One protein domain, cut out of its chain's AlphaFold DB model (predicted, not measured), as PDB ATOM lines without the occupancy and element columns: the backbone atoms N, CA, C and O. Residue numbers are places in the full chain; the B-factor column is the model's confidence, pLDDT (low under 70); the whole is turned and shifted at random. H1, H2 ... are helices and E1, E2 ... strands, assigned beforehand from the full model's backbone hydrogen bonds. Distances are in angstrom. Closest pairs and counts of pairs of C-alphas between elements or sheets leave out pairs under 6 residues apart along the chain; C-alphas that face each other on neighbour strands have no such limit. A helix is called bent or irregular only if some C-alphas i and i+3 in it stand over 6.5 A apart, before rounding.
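What this domain is: This is residues 114 to 267 of the 267 residues of an uncharacterized protein of Brevibacterium casei (UniProt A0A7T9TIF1). A strongly twisted sheet of five strands forms one body, with helix H3 on it toward one end of the domain's breadth and H4 on it toward another, strand E2 lying between the two. A pair of helices, H1 and H2, stands off to one side of this body, and the unnamed stretch around residues 243 to 246 passes between H2 and the sheet. The printed part has 154 residues, with named elements in the order H1 H2 E1 E2 E3 E4 E5 H3 H4, and the sheet runs E4 E3 E2 E1 E5, antiparallel throughout. The class is mixed, helices and strands, though the named elements hold 74 residues, under half. The whole is compact, with a radius of gyration of the C-alphas of 15.3 A, and rounded, spanning 41 by 33 by 29 A.

Where its parts are: H1, residues 114 to 120, begins at C-alpha 114 (342.631, 331.759, 412.394). H2, residues 130 to 147, is 25.9 A long. E1 is residues 161 to 166, E2 residues 172 to 180, 24.3 A long, beginning at C-alpha 172 (319.332, 318.112, 396.234). E3 is residues 184 to 189, E4 residues 192 to 195 and E5 residues 211 to 215. H3, residues 220 to 231, is 15.9 A long. H4, residues 256 to 262, ends at C-alpha 262 (344.823, 315.079, 387.393); it is irregular, but only just, with C-alphas 257 and 260 6.8 A apart.

How they stand to each other: E1 to E4 form a meander, each strand the antiparallel neighbour of the one before. Within hydrogen-bond range are N 164 and O 175 across E1 and E2, 2.8 A apart, N 186 and O 178 across E3 and E2, 2.9 A apart, and N 189 and O 192 across E3 and E4, 2.8 A apart. Edge strand E5 is antiparallel to E1, with N 163 and O 214 at 2.8 A. H3 is on the sheet at a height of 9.0 A; its closest C-alpha pair with E2 is Leu 176 and Tyr 224, 7.8 A. H4 is on the sheet at a height of 7.8 A and stands up from it; the C-alphas of Phe 179 and Phe 260 are its closest to E2, 6.4 A. H1 and H2 touch, H2 with residues 130 to 137 alone, closest at the C-alphas of Phe 117 and Gly 133, 5.4 A, at a shallow tilt of 29 degrees, the same way. Neither is on the sheet. Every O i to N i+4 pair is within hydrogen-bond range in H1, H2 and H3; H4 has 1 of 3, and 2 of 4 O i to N i+3 pairs.

The domain as a whole: The C-alphas of Glu 115 and Glu 207, the two farthest apart, are 46.0 A apart. The printed part has no cut, and ends at the chain's last residue, 267. The long links are H2 to E1, E4 to E5 and H3 to H4. Mean pLDDT of the printed part is 82.2; residues under 70 include 202 to 209 and 249 to 255.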
ATOM      1  N   PHE A 114     344.016 331.983 412.803       81.06
ATOM      2  CA  PHE A 114     342.631 331.759 412.394       81.06
ATOM      3  C   PHE A 114     341.865 333.063 412.091       81.06
ATOM      4  O   PHE A 114     340.978 333.092 411.238       81.06
ATOM      5  N   GLU A 115     342.203 334.165 412.769       82.69
ATOM      6  CA  GLU A 115     341.609 335.475 412.488       82.69
ATOM      7  C   GLU A 115     342.057 336.021 411.126       82.69
ATOM      8  O   GLU A 115     341.254 336.621 410.409       82.69
ATOM      9  N   ASP A 116     343.311 335.780 410.739       83.44
ATOM     10  CA  ASP A 116     343.821 336.179 409.428       83.44
ATOM     11  C   ASP A 116     343.069 335.449 408.302       83.44
ATOM     12  O   ASP A 116     342.689 336.073 407.311       83.44
ATOM     13  N   PHE A 117     342.751 334.162 408.489       85.12
ATOM     14  CA  PHE A 117     341.926 333.398 407.544       85.12
ATOM     15  C   PHE A 117     340.528 333.982 407.392       85.12
ATOM     16  O   PHE A 117     340.083 334.223 406.273       85.12
ATOM     17  N   ARG A 118     339.854 334.309 408.500       82.25
ATOM     18  CA  ARG A 118     338.523 334.939 408.451       82.25
ATOM     19  C   ARG A 118     338.504 336.249 407.658       82.25
ATOM     20  O   ARG A 118     337.469 336.582 407.093       82.25
ATOM     21  N   LYS A 119     339.616 336.989 407.625       82.56
ATOM     22  CA  LYS A 119     339.748 338.237 406.855       82.56
ATOM     23  C   LYS A 119     340.060 338.000 405.374       82.56
ATOM     24  O   LYS A 119     339.697 338.835 404.553       82.56
ATOM     25  N   ALA A 120     340.756 336.913 405.042       82.00
ATOM     26  CA  ALA A 120     341.250 336.652 403.689       82.00
ATOM     27  C   ALA A 120     340.304 335.809 402.822       82.00
ATOM     28  O   ALA A 120     340.393 335.853 401.596       82.00
ATOM     29  N   ILE A 121     339.430 335.022 403.444       85.62
ATOM     30  CA  ILE A 121     338.630 334.012 402.751       85.62
ATOM     31  C   ILE A 121     337.454 334.626 401.978       85.62
ATOM     32  O   ILE A 121     336.835 335.579 402.460       85.62
ATOM     33  N   PRO A 122     337.107 334.079 400.792       85.44
ATOM     34  CA  PRO A 122     335.954 334.535 400.024       85.44
ATOM     35  C   PRO A 122     334.638 334.513 400.812       85.44
ATOM     36  O   PRO A 122     334.358 333.613 401.606       85.44
ATOM     37  N   GLY A 123     333.783 335.503 400.545       87.50
ATOM     38  CA  GLY A 123     332.489 335.641 401.209       87.50
ATOM     39  C   GLY A 123     331.578 334.417 401.029       87.50
ATOM     40  O   GLY A 123     331.402 333.886 399.928       87.50
ATOM     41  N   GLY A 124     330.949 333.994 402.126       87.81
ATOM     42  CA  GLY A 124     330.031 332.854 402.142       87.81
ATOM     43  C   GLY A 124     330.717 331.488 402.188       87.81
ATOM     44  O   GLY A 124     330.052 330.497 401.908       87.81
ATOM     45  N   ILE A 125     332.014 331.430 402.506       92.00
ATOM     46  CA  ILE A 125     332.709 330.192 402.868       92.00
ATOM     47  C   ILE A 125     332.839 330.117 404.393       92.00
ATOM     48  O   ILE A 125     333.298 331.060 405.041       92.00
ATOM     49  N   ALA A 126     332.411 329.002 404.974       88.12
ATOM     50  CA  ALA A 126     332.511 328.720 406.394       88.12
ATOM     51  C   ALA A 126     333.824 328.007 406.683       88.12
ATOM     52  O   ALA A 126     334.040 326.869 406.278       88.12
ATOM     53  N   VAL A 127     334.684 328.677 407.442       78.62
ATOM     54  CA  VAL A 127     335.923 328.086 407.945       78.62
ATOM     55  C   VAL A 127     335.757 327.804 409.420       78.62
ATOM     56  O   VAL A 127     335.699 328.718 410.245       78.62
ATOM     57  N   ALA A 128     335.626 326.517 409.731       83.81
ATOM     58  CA  ALA A 128     335.418 326.024 411.087       83.81
ATOM     59  C   ALA A 128     336.685 325.408 411.704       83.81
ATOM     60  O   ALA A 128     336.678 325.076 412.888       83.81
ATOM     61  N   SER A 129     337.771 325.285 410.936       85.75
ATOM     62  CA  SER A 129     339.068 324.781 411.393       85.75
ATOM     63  C   SER A 129     340.222 325.589 410.798       85.75
ATOM     64  O   SER A 129     340.074 326.256 409.771       85.75
ATOM     65  N   PHE A 130     341.378 325.543 411.462       84.31
ATOM     66  CA  PHE A 130     342.606 326.146 410.948       84.31
ATOM     67  C   PHE A 130     342.970 325.573 409.573       84.31
ATOM     68  O   PHE A 130     343.233 326.339 408.651       84.31
ATOM     69  N   ASP A 131     342.898 324.250 409.431       84.62
ATOM     70  CA  ASP A 131     343.285 323.530 408.216       84.62
ATOM     71  C   ASP A 131     342.425 323.906 407.007       84.62
ATOM     72  O   ASP A 131     342.962 324.139 405.926       84.62
ATOM     73  N   ASP A 132     341.106 324.047 407.178       87.75
ATOM     74  CA  ASP A 132     340.237 324.513 406.092       87.75
ATOM     75  C   ASP A 132     340.590 325.946 405.690       87.75
ATOM     76  O   ASP A 132     340.667 326.262 404.503       87.75
ATOM     77  N   GLY A 133     340.858 326.811 406.671       88.06
ATOM     78  CA  GLY A 133     341.267 328.187 406.406       88.06
ATOM     79  C   GLY A 133     342.580 328.259 405.639       88.06
ATOM     80  O   GLY A 133     342.681 328.977 404.643       88.06
ATOM     81  N   ALA A 134     343.552 327.454 406.061       85.44
ATOM     82  CA  ALA A 134     344.839 327.320 405.407       85.44
ATOM     83  C   ALA A 134     344.689 326.840 403.959       85.44
ATOM     84  O   ALA A 134     345.223 327.468 403.044       85.44
ATOM     85  N   ARG A 135     343.911 325.775 403.734       87.12
ATOM     86  CA  ARG A 135     343.673 325.196 402.405       87.12
ATOM     87  C   ARG A 135     342.988 326.164 401.456       87.12
ATOM     88  O   ARG A 135     343.455 326.319 400.332       87.12
ATOM     89  N   VAL A 136     341.935 326.851 401.901       89.62
ATOM     90  CA  VAL A 136     341.226 327.844 401.077       89.62
ATOM     91  C   VAL A 136     342.170 328.969 400.656       89.62
ATOM     92  O   VAL A 136     342.233 329.315 399.478       89.62
ATOM     93  N   VAL A 137     342.949 329.516 401.595       87.50
ATOM     94  CA  VAL A 137     343.911 330.586 401.292       87.50
ATOM     95  C   VAL A 137     344.999 330.100 400.330       87.50
ATOM     96  O   VAL A 137     345.320 330.804 399.374       87.50
ATOM     97  N   MET A 138     345.543 328.899 400.533       85.50
ATOM     98  CA  MET A 138     346.538 328.314 399.626       85.50
ATOM     99  C   MET A 138     345.987 328.099 398.214       85.50
ATOM    100  O   MET A 138     346.629 328.506 397.245       85.50
ATOM    101  N   ALA A 139     344.793 327.517 398.093       88.06
ATOM    102  CA  ALA A 139     344.129 327.294 396.812       88.06
ATOM    103  C   ALA A 139     343.875 328.614 396.066       88.06
ATOM    104  O   ALA A 139     344.143 328.711 394.870       88.06
ATOM    105  N   GLU A 140     343.435 329.662 396.767       87.94
ATOM    106  CA  GLU A 140     343.261 331.008 396.206       87.94
ATOM    107  C   GLU A 140     344.573 331.604 395.682       87.94
ATOM    108  O   GLU A 140     344.606 332.192 394.597       87.94
ATOM    109  N   LEU A 141     345.658 331.489 396.454       84.00
ATOM    110  CA  LEU A 141     346.967 332.020 396.064       84.00
ATOM    111  C   LEU A 141     347.506 331.308 394.825       84.00
ATOM    112  O   LEU A 141     347.979 331.972 393.900       84.00
ATOM    113  N   GLU A 142     347.386 329.983 394.779       84.00
ATOM    114  CA  GLU A 142     347.843 329.183 393.650       84.00
ATOM    115  C   GLU A 142     346.977 329.412 392.404       84.00
ATOM    116  O   GLU A 142     347.511 329.638 391.319       84.00
ATOM    117  N   THR A 143     345.653 329.484 392.558       85.81
ATOM    118  CA  THR A 143     344.730 329.806 391.456       85.81
ATOM    119  C   THR A 143     345.050 331.184 390.862       85.81
ATOM    120  O   THR A 143     345.200 331.331 389.648       85.81
ATOM    121  N   LYS A 144     345.274 332.205 391.703       83.56
ATOM    122  CA  LYS A 144     345.693 333.547 391.250       83.56
ATOM    123  C   LYS A 144     347.059 333.540 390.573       83.56
ATOM    124  O   LYS A 144     347.280 334.331 389.653       83.56
ATOM    125  N   ARG A 145     347.988 332.697 391.026       82.00
ATOM    126  CA  ARG A 145     349.307 332.535 390.403       82.00
ATOM    127  C   ARG A 145     349.166 331.941 389.002       82.00
ATOM    128  O   ARG A 145     349.711 332.511 388.061       82.00
ATOM    129  N   ARG A 146     348.397 330.859 388.859       82.19
ATOM    130  CA  ARG A 146     348.110 330.170 387.589       82.19
ATOM    131  C   ARG A 146     347.432 331.076 386.569       82.19
ATOM    132  O   ARG A 146     347.894 331.163 385.433       82.19
ATOM    133  N   ALA A 147     346.441 331.856 386.996       84.50
ATOM    134  CA  ALA A 147     345.765 332.821 386.131       84.50
ATOM    135  C   ALA A 147     346.734 333.834 385.487       84.50
ATOM    136  O   ALA A 147     346.563 334.217 384.333       84.50
ATOM    137  N   ARG A 148     347.819 334.225 386.176       83.12
ATOM    138  CA  ARG A 148     348.848 335.124 385.603       83.12
ATOM    139  C   ARG A 148     349.655 334.489 384.470       83.12
ATOM    140  O   ARG A 148     350.253 335.223 383.688       83.12
ATOM    141  N   PHE A 149     349.685 333.163 384.396       81.38
ATOM    142  CA  PHE A 149     350.299 332.405 383.309       81.38
ATOM    143  C   PHE A 149     349.300 332.020 382.208       81.38
ATOM    144  O   PHE A 149     349.690 331.340 381.265       81.38
ATOM    145  N   GLY A 150     348.036 332.451 382.303       81.31
ATOM    146  CA  GLY A 150     346.977 332.042 381.376       81.31
ATOM    147  C   GLY A 150     346.463 330.620 381.619       81.31
ATOM    148  O   GLY A 150     345.988 329.984 380.687       81.31
ATOM    149  N   LEU A 151     346.607 330.113 382.850       78.88
ATOM    150  CA  LEU A 151     346.096 328.815 383.307       78.88
ATOM    151  C   LEU A 151     344.901 329.017 384.258       78.88
ATOM    152  O   LEU A 151     344.865 328.472 385.356       78.88
ATOM    153  N   ASP A 152     343.977 329.907 383.902       73.44
ATOM    154  CA  ASP A 152     342.834 330.325 384.727       73.44
ATOM    155  C   ASP A 152     341.655 329.341 384.720       73.44
ATOM    156  O   ASP A 152     340.722 329.506 385.503       73.44
ATOM    157  N   PHE A 153     341.712 328.316 383.872       70.94
ATOM    158  CA  PHE A 153     340.653 327.325 383.699       70.94
ATOM    159  C   PHE A 153     340.700 326.162 384.709       70.94
ATOM    160  O   PHE A 153     339.674 325.519 384.896       70.94
ATOM    161  N   ASP A 154     341.820 325.959 385.423       74.25
ATOM    162  CA  ASP A 154     342.000 324.860 386.391       74.25
ATOM    163  C   ASP A 154     342.221 325.382 387.827       74.25
ATOM    164  O   ASP A 154     343.373 325.597 388.252       74.25
ATOM    165  N   PRO A 155     341.141 325.624 388.597       79.69
ATOM    166  CA  PRO A 155     341.246 325.984 390.005       79.69
ATOM    167  C   PRO A 155     341.983 324.916 390.824       79.69
ATOM    168  O   PRO A 155     341.946 323.728 390.529       79.69
ATOM    169  N   VAL A 156     342.654 325.333 391.896       86.62
ATOM    170  CA  VAL A 156     343.354 324.388 392.782       86.62
ATOM    171  C   VAL A 156     342.393 323.854 393.835       86.62
ATOM    172  O   VAL A 156     341.731 324.627 394.531       86.62
ATOM    173  N   LEU A 157     342.317 322.530 393.967       88.31
ATOM    174  CA  LEU A 157     341.398 321.880 394.899       88.31
ATOM    175  C   LEU A 157     341.917 321.973 396.327       88.31
ATOM    176  O   LEU A 157     343.100 321.765 396.588       88.31
ATOM    177  N   THR A 158     341.028 322.198 397.289       88.81
ATOM    178  CA  THR A 158     341.403 322.171 398.709       88.81
ATOM    179  C   THR A 158     341.525 320.764 399.271       88.81
ATOM    180  O   THR A 158     342.221 320.574 400.263       88.81
ATOM    181  N   ASN A 159     340.826 319.782 398.696       88.00
ATOM    182  CA  ASN A 159     340.883 318.389 399.127       88.00
ATOM    183  C   ASN A 159     340.338 317.424 398.063       88.00
ATOM    184  O   ASN A 159     339.880 317.821 396.995       88.00
ATOM    185  N   ARG A 160     340.386 316.131 398.406       89.62
ATOM    186  CA  ARG A 160     339.840 315.002 397.636       89.62
ATOM    187  C   ARG A 160     338.382 314.687 397.980       89.62
ATOM    188  O   ARG A 160     337.913 313.582 397.709       89.62
ATOM    189  N   LEU A 161     337.687 315.597 398.659       91.88
ATOM    190  CA  LEU A 161     336.285 315.419 399.017       91.88
ATOM    191  C   LEU A 161     335.407 316.099 397.976       91.88
ATOM    192  O   LEU A 161     335.657 317.236 397.584       91.88
ATOM    193  N   GLY A 162     334.346 315.410 397.579       90.75
ATOM    194  CA  GLY A 162     333.391 315.930 396.619       90.75
ATOM    195  C   GLY A 162     331.957 315.708 397.070       90.75
ATOM    196  O   GLY A 162     331.554 314.590 397.407       90.75
ATOM    197  N   LEU A 163     331.195 316.796 397.088       91.50
ATOM    198  CA  LEU A 163     329.764 316.798 397.332       91.50
ATOM    199  C   LEU A 163     329.043 316.632 395.995       91.50
ATOM    200  O   LEU A 163     329.246 317.435 395.087       91.50
ATOM    201  N   VAL A 164     328.201 315.609 395.889       89.38
ATOM    202  CA  VAL A 164     327.402 315.341 394.692       89.38
ATOM    203  C   VAL A 164     325.968 315.787 394.933       89.38
ATOM    204  O   VAL A 164     325.358 315.449 395.956       89.38
ATOM    205  N   PHE A 165     325.412 316.512 393.973       87.25
ATOM    206  CA  PHE A 165     324.047 317.022 394.002       87.25
ATOM    207  C   PHE A 165     323.370 316.867 392.644       87.25
ATOM    208  O   PHE A 165     324.025 316.733 391.615       87.25
ATOM    209  N   ARG A 166     322.039 316.851 392.646       85.12
ATOM    210  CA  ARG A 166     321.242 316.885 391.421       85.12
ATOM    211  C   ARG A 166     321.078 318.316 390.942       85.12
ATOM    212  O   ARG A 166     320.847 319.212 391.754       85.12
ATOM    213  N   ASN A 167     321.083 318.498 389.630       82.44
ATOM    214  CA  ASN A 167     320.618 319.713 388.975       82.44
ATOM    215  C   ASN A 167     319.073 319.783 388.957       82.44
ATOM    216  O   ASN A 167     318.441 319.872 387.907       82.44
ATOM    217  N   ASP A 168     318.446 319.675 390.132       83.06
ATOM    218  CA  ASP A 168     317.011 319.895 390.321       83.06
ATOM    219  C   ASP A 168     316.749 321.289 390.922       83.06
ATOM    220  O   ASP A 168     317.671 322.012 391.303       83.06
ATOM    221  N   SER A 169     315.480 321.699 391.011       81.50
ATOM    222  CA  SER A 169     315.116 323.026 391.534       81.50
ATOM    223  C   SER A 169     315.571 323.274 392.975       81.50
ATOM    224  O   SER A 169     315.702 324.430 393.378       81.50
ATOM    225  N   ASP A 170     315.789 322.205 393.744       79.56
ATOM    226  CA  ASP A 170     316.165 322.256 395.157       79.56
ATOM    227  C   ASP A 170     317.672 322.034 395.377       79.56
ATOM    228  O   ASP A 170     318.160 322.153 396.509       79.56
ATOM    229  N   VAL A 171     318.410 321.746 394.300       85.50
ATOM    230  CA  VAL A 171     319.821 321.360 394.289       85.50
ATOM    231  C   VAL A 171     320.062 320.274 395.343       85.50
ATOM    232  O   VAL A 171     320.789 320.448 396.328       85.50
ATOM    233  N   THR A 172     319.339 319.163 395.214       86.62
ATOM    234  CA  THR A 172     319.332 318.112 396.234       86.62
ATOM    235  C   THR A 172     320.694 317.429 396.310       86.62
ATOM    236  O   THR A 172     321.144 316.805 395.351       86.62
ATOM    237  N   THR A 173     321.341 317.472 397.475       88.75
ATOM    238  CA  THR A 173     322.560 316.699 397.750       88.75
ATOM    239  C   THR A 173     322.210 315.218 397.836       88.75
ATOM    240  O   THR A 173     321.333 314.830 398.609       88.75
ATOM    241  N   ILE A 174     322.928 314.395 397.073       86.12
ATOM    242  CA  ILE A 174     322.697 312.947 396.962       86.12
ATOM    243  C   ILE A 174     323.851 312.101 397.506       86.12
ATOM    244  O   ILE A 174     323.675 310.903 397.750       86.12
ATOM    245  N   GLY A 175     325.021 312.700 397.739       90.00
ATOM    246  CA  GLY A 175     326.123 311.999 398.381       90.00
ATOM    247  C   GLY A 175     327.335 312.872 398.664       90.00
ATOM    248  O   GLY A 175     327.520 313.934 398.079       90.00
ATOM    249  N   LEU A 176     328.177 312.379 399.564       92.69
ATOM    250  CA  LEU A 176     329.503 312.911 399.835       92.69
ATOM    251  C   LEU A 176     330.518 311.793 399.606       92.69
ATOM    252  O   LEU A 176     330.344 310.678 400.111       92.69
ATOM    253  N   TYR A 177     331.568 312.098 398.855       91.75
ATOM    254  CA  TYR A 177     332.548 311.126 398.399       91.75
ATOM    255  C   TYR A 177     333.974 311.584 398.691       91.75
ATOM    256  O   TYR A 177     334.250 312.774 398.814       91.75
ATOM    257  N   HIS A 178     334.872 310.614 398.813       92.31
ATOM    258  CA  HIS A 178     336.310 310.808 398.918       92.31
ATOM    259  C   HIS A 178     337.003 310.063 397.774       92.31
ATOM    260  O   HIS A 178     336.899 308.833 397.686       92.31
ATOM    261  N   PHE A 179     337.764 310.790 396.961       87.56
ATOM    262  CA  PHE A 179     338.437 310.300 395.757       87.56
ATOM    263  C   PHE A 179     339.919 310.033 396.039       87.56
ATOM    264  O   PHE A 179     340.776 310.915 396.008       87.56
ATOM    265  N   GLY A 180     340.222 308.795 396.418       83.44
ATOM    266  CA  GLY A 180     341.567 308.356 396.765       83.44
ATOM    267  C   GLY A 180     342.430 307.987 395.551       83.44
ATOM    268  O   GLY A 180     341.907 307.788 394.459       83.44
ATOM    269  N   PRO A 181     343.751 307.822 395.753       78.25
ATOM    270  CA  PRO A 181     344.689 307.549 394.668       78.25
ATOM    271  C   PRO A 181     344.369 306.257 393.912       78.25
ATOM    272  O   PRO A 181     344.104 305.214 394.541       78.25
ATOM    273  N   GLY A 182     344.484 306.321 392.583       74.56
ATOM    274  CA  GLY A 182     344.246 305.197 391.679       74.56
ATOM    275  C   GLY A 182     342.759 304.922 391.473       74.56
ATOM    276  O   GLY A 182     342.357 303.758 391.484       74.56
ATOM    277  N   GLY A 183     341.942 305.980 391.400       74.94
ATOM    278  CA  GLY A 183     340.489 305.909 391.184       74.94
ATOM    279  C   GLY A 183     339.683 305.290 392.337       74.94
ATOM    280  O   GLY A 183     338.486 305.018 392.202       74.94
ATOM    281  N   ARG A 184     340.311 305.032 393.493       83.25
ATOM    282  CA  ARG A 184     339.644 304.398 394.639       83.25
ATOM    283  C   ARG A 184     338.684 305.368 395.292       83.25
ATOM    284  O   ARG A 184     339.112 306.319 395.941       83.25
ATOM    285  N   THR A 185     337.399 305.056 395.226       87.38
ATOM    286  CA  THR A 185     336.379 305.981 395.700       87.38
ATOM    287  C   THR A 185     335.617 305.447 396.902       87.38
ATOM    288  O   THR A 185     335.304 304.261 397.003       87.38
ATOM    289  N   ARG A 186     335.342 306.336 397.858       91.69
ATOM    290  CA  ARG A 186     334.582 306.032 399.071       91.69
ATOM    291  C   ARG A 186     333.396 306.958 399.202       91.69
ATOM    292  O   ARG A 186     333.530 308.155 398.994       91.69
ATOM    293  N   LYS A 187     332.262 306.415 399.625       92.12
ATOM    294  CA  LYS A 187     331.043 307.159 399.935       92.12
ATOM    295  C   LYS A 187     330.882 307.321 401.441       92.12
ATOM    296  O   LYS A 187     331.182 306.402 402.207       92.12
ATOM    297  N   ARG A 188     330.377 308.479 401.866       93.94
ATOM    298  CA  ARG A 188     329.979 308.741 403.248       93.94
ATOM    299  C   ARG A 188     328.575 308.190 403.504       93.94
ATOM    300  O   ARG A 188     327.603 308.666 402.919       93.94
ATOM    301  N   VAL A 189     328.465 307.204 404.392       90.12
ATOM    302  CA  VAL A 189     327.204 306.567 404.806       90.12
ATOM    303  C   VAL A 189     327.221 306.378 406.318       90.12
ATOM    304  O   VAL A 189     328.176 305.814 406.846       90.12
ATOM    305  N   ASP A 190     326.191 306.859 407.020       88.25
ATOM    306  CA  ASP A 190     326.047 306.745 408.481       88.25
ATOM    307  C   ASP A 190     327.332 307.096 409.254       88.25
ATOM    308  O   ASP A 190     327.813 306.338 410.101       88.25
ATOM    309  N   ALA A 191     327.921 308.248 408.917       90.06
ATOM    310  CA  ALA A 191     329.179 308.741 409.474       90.06
ATOM    311  C   ALA A 191     330.391 307.795 409.291       90.06
ATOM    312  O   ALA A 191     331.374 307.858 410.040       90.06
ATOM    313  N   LYS A 192     330.367 306.936 408.269       93.06
ATOM    314  CA  LYS A 192     331.470 306.048 407.882       93.06
ATOM    315  C   LYS A 192     331.804 306.202 406.409       93.06
ATOM    316  O   LYS A 192     330.949 306.521 405.591       93.06
ATOM    317  N   TRP A 193     333.069 305.966 406.082       94.38
ATOM    318  CA  TRP A 193     333.522 305.859 404.701       94.38
ATOM    319  C   TRP A 193     333.454 304.400 404.271       94.38
ATOM    320  O   TRP A 193     334.050 303.542 404.921       94.38
ATOM    321  N   ILE A 194     332.719 304.129 403.198       93.50
ATOM    322  CA  ILE A 194     332.547 302.791 402.630       93.50
ATOM    323  C   ILE A 194     333.044 302.835 401.190       93.50
ATOM    324  O   ILE A 194     332.746 303.792 400.477       93.50
ATOM    325  N   ASP A 195     333.815 301.831 400.775       90.31
ATOM    326  CA  ASP A 195     334.256 301.721 399.385       90.31
ATOM    327  C   ASP A 195     333.032 301.639 398.457       90.31
ATOM    328  O   ASP A 195     332.040 300.970 398.761       90.31
ATOM    329  N   CYS A 196     333.083 302.378 397.355       84.56
ATOM    330  CA  CYS A 196     331.965 302.576 396.445       84.56
ATOM    331  C   CYS A 196     332.464 302.506 395.003       84.56
ATOM    332  O   CYS A 196     333.495 303.090 394.664       84.56
ATOM    333  N   ASP A 197     331.709 301.804 394.162       78.62
ATOM    334  CA  ASP A 197     331.861 301.866 392.715       78.62
ATOM    335  C   ASP A 197     330.872 302.894 392.160       78.62
ATOM    336  O   ASP A 197     329.662 302.647 392.100       78.62
ATOM    337  N   PHE A 198     331.405 304.046 391.746       72.25
ATOM    338  CA  PHE A 198     330.635 305.166 391.204       72.25
ATOM    339  C   PHE A 198     329.756 304.772 390.012       72.25
ATOM    340  O   PHE A 198     328.684 305.348 389.829       72.25
ATOM    341  N   THR A 199     330.166 303.773 389.223       68.75
ATOM    342  CA  THR A 199     329.410 303.307 388.050       68.75
ATOM    343  C   THR A 199     328.106 302.607 388.426       68.75
ATOM    344  O   THR A 199     327.174 302.554 387.626       68.75
ATOM    345  N   THR A 200     328.015 302.108 389.658       71.44
ATOM    346  CA  THR A 200     326.859 301.362 390.172       71.44
ATOM    347  C   THR A 200     325.916 302.218 391.016       71.44
ATOM    348  O   THR A 200     324.895 301.727 391.505       71.44
ATOM    349  N   GLU A 201     326.232 303.502 391.199       74.69
ATOM    350  CA  GLU A 201     325.434 304.385 392.036       74.69
ATOM    351  C   GLU A 201     324.056 304.649 391.416       74.69
ATOM    352  O   GLU A 201     323.911 305.026 390.256       74.69
ATOM    353  N   SER A 202     323.013 304.489 392.234       65.94
ATOM    354  CA  SER A 202     321.610 304.531 391.790       65.94
ATOM    355  C   SER A 202     321.170 305.817 391.078       65.94
ATOM    356  O   SER A 202     320.182 305.792 390.349       65.94
ATOM    357  N   TRP A 203     321.875 306.931 391.290       67.94
ATOM    358  CA  TRP A 203     321.593 308.198 390.618       67.94
ATOM    359  C   TRP A 203     322.156 308.250 389.191       67.94
ATOM    360  O   TRP A 203     321.538 308.895 388.361       67.94
ATOM    361  N   ARG A 204     323.219 307.498 388.859       64.50
ATOM    362  CA  ARG A 204     323.680 307.338 387.463       64.50
ATOM    363  C   ARG A 204     322.713 306.530 386.602       64.50
ATOM    364  O   ARG A 204     322.695 306.672 385.390       64.50
ATOM    365  N   LEU A 205     321.936 305.637 387.218       55.72
ATOM    366  CA  LEU A 205     320.999 304.756 386.509       55.72
ATOM    367  C   LEU A 205     319.711 305.474 386.076       55.72
ATOM    368  O   LEU A 205     318.853 304.864 385.439       55.72
ATOM    369  N   ARG A 206     319.545 306.746 386.454       60.56
ATOM    370  CA  ARG A 206     318.451 307.599 386.002       60.56
ATOM    371  C   ARG A 206     318.993 308.482 384.886       60.56
ATOM    372  O   ARG A 206     319.667 309.460 385.164       60.56
ATOM    373  N   GLU A 207     318.692 308.114 383.643       52.66
ATOM    374  CA  GLU A 207     319.149 308.807 382.424       52.66
ATOM    375  C   GLU A 207     318.722 310.294 382.344       52.66
ATOM    376  O   GLU A 207     319.235 311.016 381.498       52.66
ATOM    377  N   ASP A 208     317.830 310.751 383.235       52.38
ATOM    378  CA  ASP A 208     317.289 312.119 383.279       52.38
ATOM    379  C   ASP A 208     317.893 313.016 384.393       52.38
ATOM    380  O   ASP A 208     317.514 314.183 384.495       52.38
ATOM    381  N   ASP A 209     318.784 312.505 385.260       63.09
ATOM    382  CA  ASP A 209     319.356 313.270 386.385       63.09
ATOM    383  C   ASP A 209     320.781 313.772 386.042       63.09
ATOM    384  O   ASP A 209     321.753 313.028 386.183       63.09
ATOM    385  N   ASP A 210     320.928 315.053 385.672       76.12
ATOM    386  CA  ASP A 210     322.239 315.722 385.591       76.12
ATOM    387  C   ASP A 210     322.829 315.835 387.010       76.12
ATOM    388  O   ASP A 210     322.475 316.718 387.802       76.12
ATOM    389  N   ALA A 211     323.685 314.884 387.380       81.38
ATOM    390  CA  ALA A 211     324.424 314.921 388.634       81.38
ATOM    391  C   ALA A 211     325.665 315.801 388.479       81.38
ATOM    392  O   ALA A 211     326.430 315.652 387.531       81.38
ATOM    393  N   LEU A 212     325.879 316.676 389.454       84.25
ATOM    394  CA  LEU A 212     326.999 317.603 389.510       84.25
ATOM    395  C   LEU A 212     327.845 317.316 390.746       84.25
ATOM    396  O   LEU A 212     327.342 316.860 391.779       84.25
ATOM    397  N   LEU A 213     329.134 317.609 390.637       85.88
ATOM    398  CA  LEU A 213     330.119 317.441 391.695       85.88
ATOM    399  C   LEU A 213     330.764 318.790 392.008       85.88
ATOM    400  O   LEU A 213     331.188 319.508 391.103       85.88
ATOM    401  N   SER A 214     330.901 319.098 393.298       88.81
ATOM    402  CA  SER A 214     331.710 320.230 393.754       88.81
ATOM    403  C   SER A 214     332.660 319.841 394.892       88.81
ATOM    404  O   SER A 214     332.280 319.045 395.759       88.81
ATOM    405  N   PRO A 215     333.876 320.418 394.943       90.19
ATOM    406  CA  PRO A 215     334.821 320.212 396.043       90.19
ATOM    407  C   PRO A 215     334.255 320.645 397.403       90.19
ATOM    408  O   PRO A 215     333.476 321.599 397.484       90.19
ATOM    409  N   PHE A 216     334.636 319.964 398.487       92.81
ATOM    410  CA  PHE A 216     333.957 320.123 399.777       92.81
ATOM    411  C   PHE A 216     334.896 320.088 400.978       92.81
ATOM    412  O   PHE A 216     335.499 319.063 401.228       92.81
ATOM    413  N   LEU A 217     334.975 321.149 401.778       93.56
ATOM    414  CA  LEU A 217     335.882 321.278 402.927       93.56
ATOM    415  C   LEU A 217     335.686 320.204 404.013       93.56
ATOM    416  O   LEU A 217     334.583 319.687 404.220       93.56
ATOM    417  N   ASP A 218     336.747 319.916 404.772       92.75
ATOM    418  CA  ASP A 218     336.756 318.820 405.749       92.75
ATOM    419  C   ASP A 218     335.788 319.094 406.911       92.75
ATOM    420  O   ASP A 218     335.090 318.187 407.376       92.75
ATOM    421  N   SER A 219     335.658 320.353 407.349       91.75
ATOM    422  CA  SER A 219     334.665 320.717 408.369       91.75
ATOM    423  C   SER A 219     333.218 320.523 407.918       91.75
ATOM    424  O   SER A 219     332.332 320.320 408.755       91.75
ATOM    425  N   GLY A 220     332.971 320.503 406.608       93.12
ATOM    426  CA  GLY A 220     331.660 320.222 406.041       93.12
ATOM    427  C   GLY A 220     331.191 318.789 406.299       93.12
ATOM    428  O   GLY A 220     329.985 318.548 406.331       93.12
ATOM    429  N   VAL A 221     332.096 317.831 406.542       94.56
ATOM    430  CA  VAL A 221     331.746 316.412 406.759       94.56
ATOM    431  C   VAL A 221     330.827 316.251 407.972       94.56
ATOM    432  O   VAL A 221     329.819 315.549 407.906       94.56
ATOM    433  N   ALA A 222     331.124 316.947 409.071       92.19
ATOM    434  CA  ALA A 222     330.290 316.907 410.272       92.19
ATOM    435  C   ALA A 222     328.915 317.561 410.042       92.19
ATOM    436  O   ALA A 222     327.899 317.089 410.565       92.19
ATOM    437  N   ALA A 223     328.868 318.627 409.236       92.00
ATOM    438  CA  ALA A 223     327.618 319.271 408.841       92.00
ATOM    439  C   ALA A 223     326.767 318.348 407.954       92.00
ATOM    440  O   ALA A 223     325.563 318.231 408.176       92.00
ATOM    441  N   TYR A 224     327.394 317.633 407.019       93.44
ATOM    442  CA  TYR A 224     326.755 316.623 406.180       93.44
ATOM    443  C   TYR A 224     326.181 315.466 407.011       93.44
ATOM    444  O   TYR A 224     325.004 315.128 406.871       93.44
ATOM    445  N   ASP A 225     326.968 314.894 407.925       93.31
ATOM    446  CA  ASP A 225     326.518 313.802 408.801       93.31
ATOM    447  C   ASP A 225     325.331 314.244 409.681       93.31
ATOM    448  O   ASP A 225     324.388 313.487 409.920       93.31
ATOM    449  N   THR A 226     325.345 315.497 410.141       91.44
ATOM    450  CA  THR A 226     324.244 316.069 410.927       91.44
ATOM    451  C   THR A 226     322.992 316.258 410.071       91.44
ATOM    452  O   THR A 226     321.901 315.862 410.480       91.44
ATOM    453  N   ALA A 227     323.134 316.830 408.876       89.12
ATOM    454  CA  ALA A 227     322.014 317.093 407.979       89.12
ATOM    455  C   ALA A 227     321.351 315.798 407.492       89.12
ATOM    456  O   ALA A 227     320.129 315.684 407.540       89.12
ATOM    457  N   THR A 228     322.139 314.787 407.122       89.19
ATOM    458  CA  THR A 228     321.611 313.489 406.666       89.19
ATOM    459  C   THR A 228     320.866 312.731 407.765       89.19
ATOM    460  O   THR A 228     319.868 312.064 407.500       89.19
ATOM    461  N   LYS A 229     321.284 312.881 409.028       86.94
ATOM    462  CA  LYS A 229     320.569 312.318 410.181       86.94
ATOM    463  C   LYS A 229     319.198 312.963 410.413       86.94
ATOM    464  O   LYS A 229     318.294 312.291 410.907       86.94
ATOM    465  N   HIS A 230     319.052 314.253 410.112       79.62
ATOM    466  CA  HIS A 230     317.808 314.998 410.327       79.62
ATOM    467  C   HIS A 230     316.848 314.924 409.134       79.62
ATOM    468  O   HIS A 230     315.659 314.692 409.336       79.62
ATOM    469  N   ASP A 231     317.369 315.099 407.920       76.38
ATOM    470  CA  ASP A 231     316.581 315.266 406.694       76.38
ATOM    471  C   ASP A 231     316.582 314.005 405.802       76.38
ATOM    472  O   ASP A 231     315.918 313.962 404.767       76.38
ATOM    473  N   GLY A 232     317.312 312.956 406.192       73.56
ATOM    474  CA  GLY A 232     317.494 311.752 405.385       73.56
ATOM    475  C   GLY A 232     318.492 311.957 404.241       73.56
ATOM    476  O   GLY A 232     319.393 312.788 404.306       73.56
ATOM    477  N   SER A 233     318.354 311.182 403.165       68.00
ATOM    478  CA  SER A 233     319.298 311.189 402.036       68.00
ATOM    479  C   SER A 233     319.133 312.364 401.064       68.00
ATOM    480  O   SER A 233     319.810 312.383 400.043       68.00
ATOM    481  N   ALA A 234     318.205 313.288 401.320       71.88
ATOM    482  CA  ALA A 234     317.908 314.430 400.457       71.88
ATOM    483  C   ALA A 234     318.193 315.728 401.221       71.88
ATOM    484  O   ALA A 234     317.292 316.365 401.763       71.88
ATOM    485  N   VAL A 235     319.474 316.092 401.311       82.75
ATOM    486  CA  VAL A 235     319.904 317.310 402.009       82.75
ATOM    487  C   VAL A 235     319.930 318.475 401.013       82.75
ATOM    488  O   VAL A 235     320.614 318.379 399.999       82.75
ATOM    489  N   PRO A 236     319.241 319.599 401.261       84.38
ATOM    490  CA  PRO A 236     319.326 320.759 400.374       84.38
ATOM    491  C   PRO A 236     320.741 321.357 400.330       84.38
ATOM    492  O   PRO A 236     321.326 321.624 401.387       84.38
ATOM    493  N   PHE A 237     321.270 321.654 399.135       86.75
ATOM    494  CA  PHE A 237     322.630 322.188 398.968       86.75
ATOM    495  C   PHE A 237     322.885 323.470 399.766       86.75
ATOM    496  O   PHE A 237     323.967 323.641 400.317       86.75
ATOM    497  N   HIS A 238     321.895 324.356 399.917       87.25
ATOM    498  CA  HIS A 238     322.074 325.616 400.652       87.25
ATOM    499  C   HIS A 238     322.518 325.429 402.118       87.25
ATOM    500  O   HIS A 238     323.107 326.343 402.693       87.25
ATOM    501  N   LYS A 239     322.275 324.259 402.732       88.19
ATOM    502  CA  LYS A 239     322.765 323.930 404.086       88.19
ATOM    503  C   LYS A 239     324.265 323.617 404.115       88.19
ATOM    504  O   LYS A 239     324.898 323.748 405.162       88.19
ATOM    505  N   LEU A 240     324.823 323.201 402.980       91.88
ATOM    506  CA  LEU A 240     326.193 322.712 402.835       91.88
ATOM    507  C   LEU A 240     327.066 323.611 401.951       91.88
ATOM    508  O   LEU A 240     328.285 323.552 402.063       91.88
ATOM    509  N   GLY A 241     326.473 324.485 401.137       90.06
ATOM    510  CA  GLY A 241     327.177 325.311 400.152       90.06
ATOM    511  C   GLY A 241     328.233 326.249 400.742       90.06
ATOM    512  O   GLY A 241     329.170 326.632 400.050       90.06
ATOM    513  N   GLN A 242     328.148 326.571 402.037       92.94
ATOM    514  CA  GLN A 242     329.199 327.321 402.733       92.94
ATOM    515  C   GLN A 242     330.511 326.534 402.898       92.94
ATOM    516  O   GLN A 242     331.550 327.132 403.139       92.94
ATOM    517  N   PHE A 243     330.492 325.210 402.764       94.12
ATOM    518  CA  PHE A 243     331.684 324.362 402.820       94.12
ATOM    519  C   PHE A 243     332.172 323.958 401.423       94.12
ATOM    520  O   PHE A 243     333.072 323.138 401.309       94.12
ATOM    521  N   VAL A 244     331.584 324.506 400.355       92.06
ATOM    522  CA  VAL A 244     331.982 324.213 398.975       92.06
ATOM    523  C   VAL A 244     333.013 325.231 398.521       92.06
ATOM    524  O   VAL A 244     332.705 326.415 398.346       92.06
ATOM    525  N   PHE A 245     334.244 324.767 398.344       90.94
ATOM    526  CA  PHE A 245     335.337 325.580 397.845       90.94
ATOM    527  C   PHE A 245     336.420 324.700 397.210       90.94
ATOM    528  O   PHE A 245     336.744 323.664 397.790       90.94
ATOM    529  N   PRO A 246     337.051 325.133 396.106       86.19
ATOM    530  CA  PRO A 246     336.633 326.219 395.199       86.19
ATOM    531  C   PRO A 246     335.220 326.021 394.615       86.19
ATOM    532  O   PRO A 246     334.700 324.909 394.573       86.19
ATOM    533  N   ARG A 247     334.560 327.119 394.218       79.56
ATOM    534  CA  ARG A 247     333.200 327.079 393.651       79.56
ATOM    535  C   ARG A 247     333.260 326.907 392.138       79.56
ATOM    536  O   ARG A 247     333.442 327.891 391.428       79.56
ATOM    537  N   PHE A 248     333.076 325.684 391.677       74.44
ATOM    538  CA  PHE A 248     332.787 325.362 390.286       74.44
ATOM    539  C   PHE A 248     332.101 323.995 390.222       74.44
ATOM    540  O   PHE A 248     332.117 323.220 391.189       74.44
ATOM    541  N   ASP A 249     331.451 323.754 389.099       69.25
ATOM    542  CA  ASP A 249     330.818 322.509 388.715       69.25
ATOM    543  C   ASP A 249     331.772 321.667 387.871       69.25
ATOM    544  O   ASP A 249     332.474 322.161 386.991       69.25
ATOM    545  N   ILE A 250     331.826 320.379 388.195       68.44
ATOM    546  CA  ILE A 250     332.502 319.381 387.377       68.44
ATOM    547  C   ILE A 250     331.419 318.593 386.655       68.44
ATOM    548  O   ILE A 250     330.651 317.860 387.290       68.44
ATOM    549  N   ASP A 251     331.385 318.741 385.336       63.69
ATOM    550  CA  ASP A 251     330.466 318.012 384.471       63.69
ATOM    551  C   ASP A 251     330.856 316.530 384.374       63.69
ATOM    552  O   ASP A 251     332.030 316.180 384.479       63.69
ATOM    553  N   GLY A 252     329.862 315.662 384.162       66.19
ATOM    554  CA  GLY A 252     330.076 314.287 383.705       66.19
ATOM    555  C   GLY A 252     330.576 313.313 384.781       66.19
ATOM    556  O   GLY A 252     331.757 313.305 385.122       66.19
ATOM    557  N   PRO A 253     329.727 312.401 385.285       67.62
ATOM    558  CA  PRO A 253     330.138 311.402 386.268       67.62
ATOM    559  C   PRO A 253     331.348 310.569 385.823       67.62
ATOM    560  O   PRO A 253     332.127 310.125 386.667       67.62
ATOM    561  N   GLU A 254     331.450 310.293 384.522       67.31
ATOM    562  CA  GLU A 254     332.523 309.570 383.830       67.31
ATOM    563  C   GLU A 254     333.926 310.085 384.155       67.31
ATOM    564  O   GLU A 254     334.820 309.257 384.324       67.31
ATOM    565  N   ASP A 255     334.096 311.392 384.348       66.00
ATOM    566  CA  ASP A 255     335.418 312.004 384.496       66.00
ATOM    567  C   ASP A 255     335.855 312.126 385.970       66.00
ATOM    568  O   ASP A 255     337.041 312.216 386.281       66.00
ATOM    569  N   TRP A 256     334.924 312.043 386.929       74.25
ATOM    570  CA  TRP A 256     335.188 312.352 388.347       74.25
ATOM    571  C   TRP A 256     336.223 311.444 389.025       74.25
ATOM    572  O   TRP A 256     336.889 311.868 389.969       74.25
ATOM    573  N   GLY A 257     336.342 310.188 388.584       65.31
ATOM    574  CA  GLY A 257     337.267 309.216 389.175       65.31
ATOM    575  C   GLY A 257     338.739 309.509 388.872       65.31
ATOM    576  O   GLY A 257     339.593 309.238 389.715       65.31
ATOM    577  N   GLU A 258     339.019 310.073 387.697       67.81
ATOM    578  CA  GLU A 258     340.368 310.427 387.235       67.81
ATOM    579  C   GLU A 258     340.696 311.894 387.557       67.81
ATOM    580  O   GLU A 258     341.844 312.241 387.833       67.81
ATOM    581  N   LEU A 259     339.669 312.739 387.666       68.69
ATOM    582  CA  LEU A 259     339.802 314.181 387.851       68.69
ATOM    583  C   LEU A 259     340.591 314.588 389.104       68.69
ATOM    584  O   LEU A 259     341.442 315.467 389.032       68.69
ATOM    585  N   PHE A 260     340.393 313.929 390.250       70.12
ATOM    586  CA  PHE A 260     341.162 314.240 391.471       70.12
ATOM    587  C   PHE A 260     342.613 313.735 391.453       70.12
ATOM    588  O   PHE A 260     343.384 314.065 392.358       70.12
ATOM    589  N   ASP A 261     342.981 312.906 390.478       69.75
ATOM    590  CA  ASP A 261     344.370 312.501 390.259       69.75
ATOM    591  C   ASP A 261     345.064 313.422 389.233       69.75
ATOM    592  O   ASP A 261     346.283 313.583 389.302       69.75
ATOM    593  N   GLU A 262     344.310 314.080 388.346       68.62
ATOM    594  CA  GLU A 262     344.823 315.079 387.393       68.62
ATOM    595  C   GLU A 262     344.910 316.495 387.977       68.62
ATOM    596  O   GLU A 262     345.798 317.274 387.620       68.62
ATOM    597  N   TRP A 263     343.998 316.837 388.885       71.38
ATOM    598  CA  TRP A 263     343.937 318.161 389.485       71.38
ATOM    599  C   TRP A 263     344.966 318.329 390.597       71.38
ATOM    600  O   TRP A 263     345.194 317.446 391.424       71.38
ATOM    601  N   ASP A 264     345.551 319.523 390.655       73.50
ATOM    602  CA  ASP A 264     346.432 319.885 391.756       73.50
ATOM    603  C   ASP A 264     345.598 320.134 393.009       73.50
ATOM    604  O   ASP A 264     344.647 320.925 393.019       73.50
ATOM    605  N   ILE A 265     345.978 319.438 394.069       81.38
ATOM    606  CA  ILE A 265     345.339 319.518 395.370       81.38
ATOM    607  C   ILE A 265     346.323 320.201 396.287       81.38
ATOM    608  O   ILE A 265     347.510 319.872 396.295       81.38
ATOM    609  N   VAL A 266     345.824 321.129 397.096       77.38
ATOM    610  CA  VAL A 266     346.598 321.682 398.197       77.38
ATOM    611  C   VAL A 266     347.040 320.526 399.100       77.38
ATOM    612  O   VAL A 266     346.259 320.020 399.905       77.38
ATOM    613  N   SER A 267     348.284 320.079 398.919       62.03
ATOM    614  CA  SER A 267     348.971 319.187 399.855       62.03
ATOM    615  C   SER A 267     349.425 319.923 401.111       62.03
ATOM    616  O   SER A 267     349.247 321.167 401.167       62.03
TER     617      SER A 267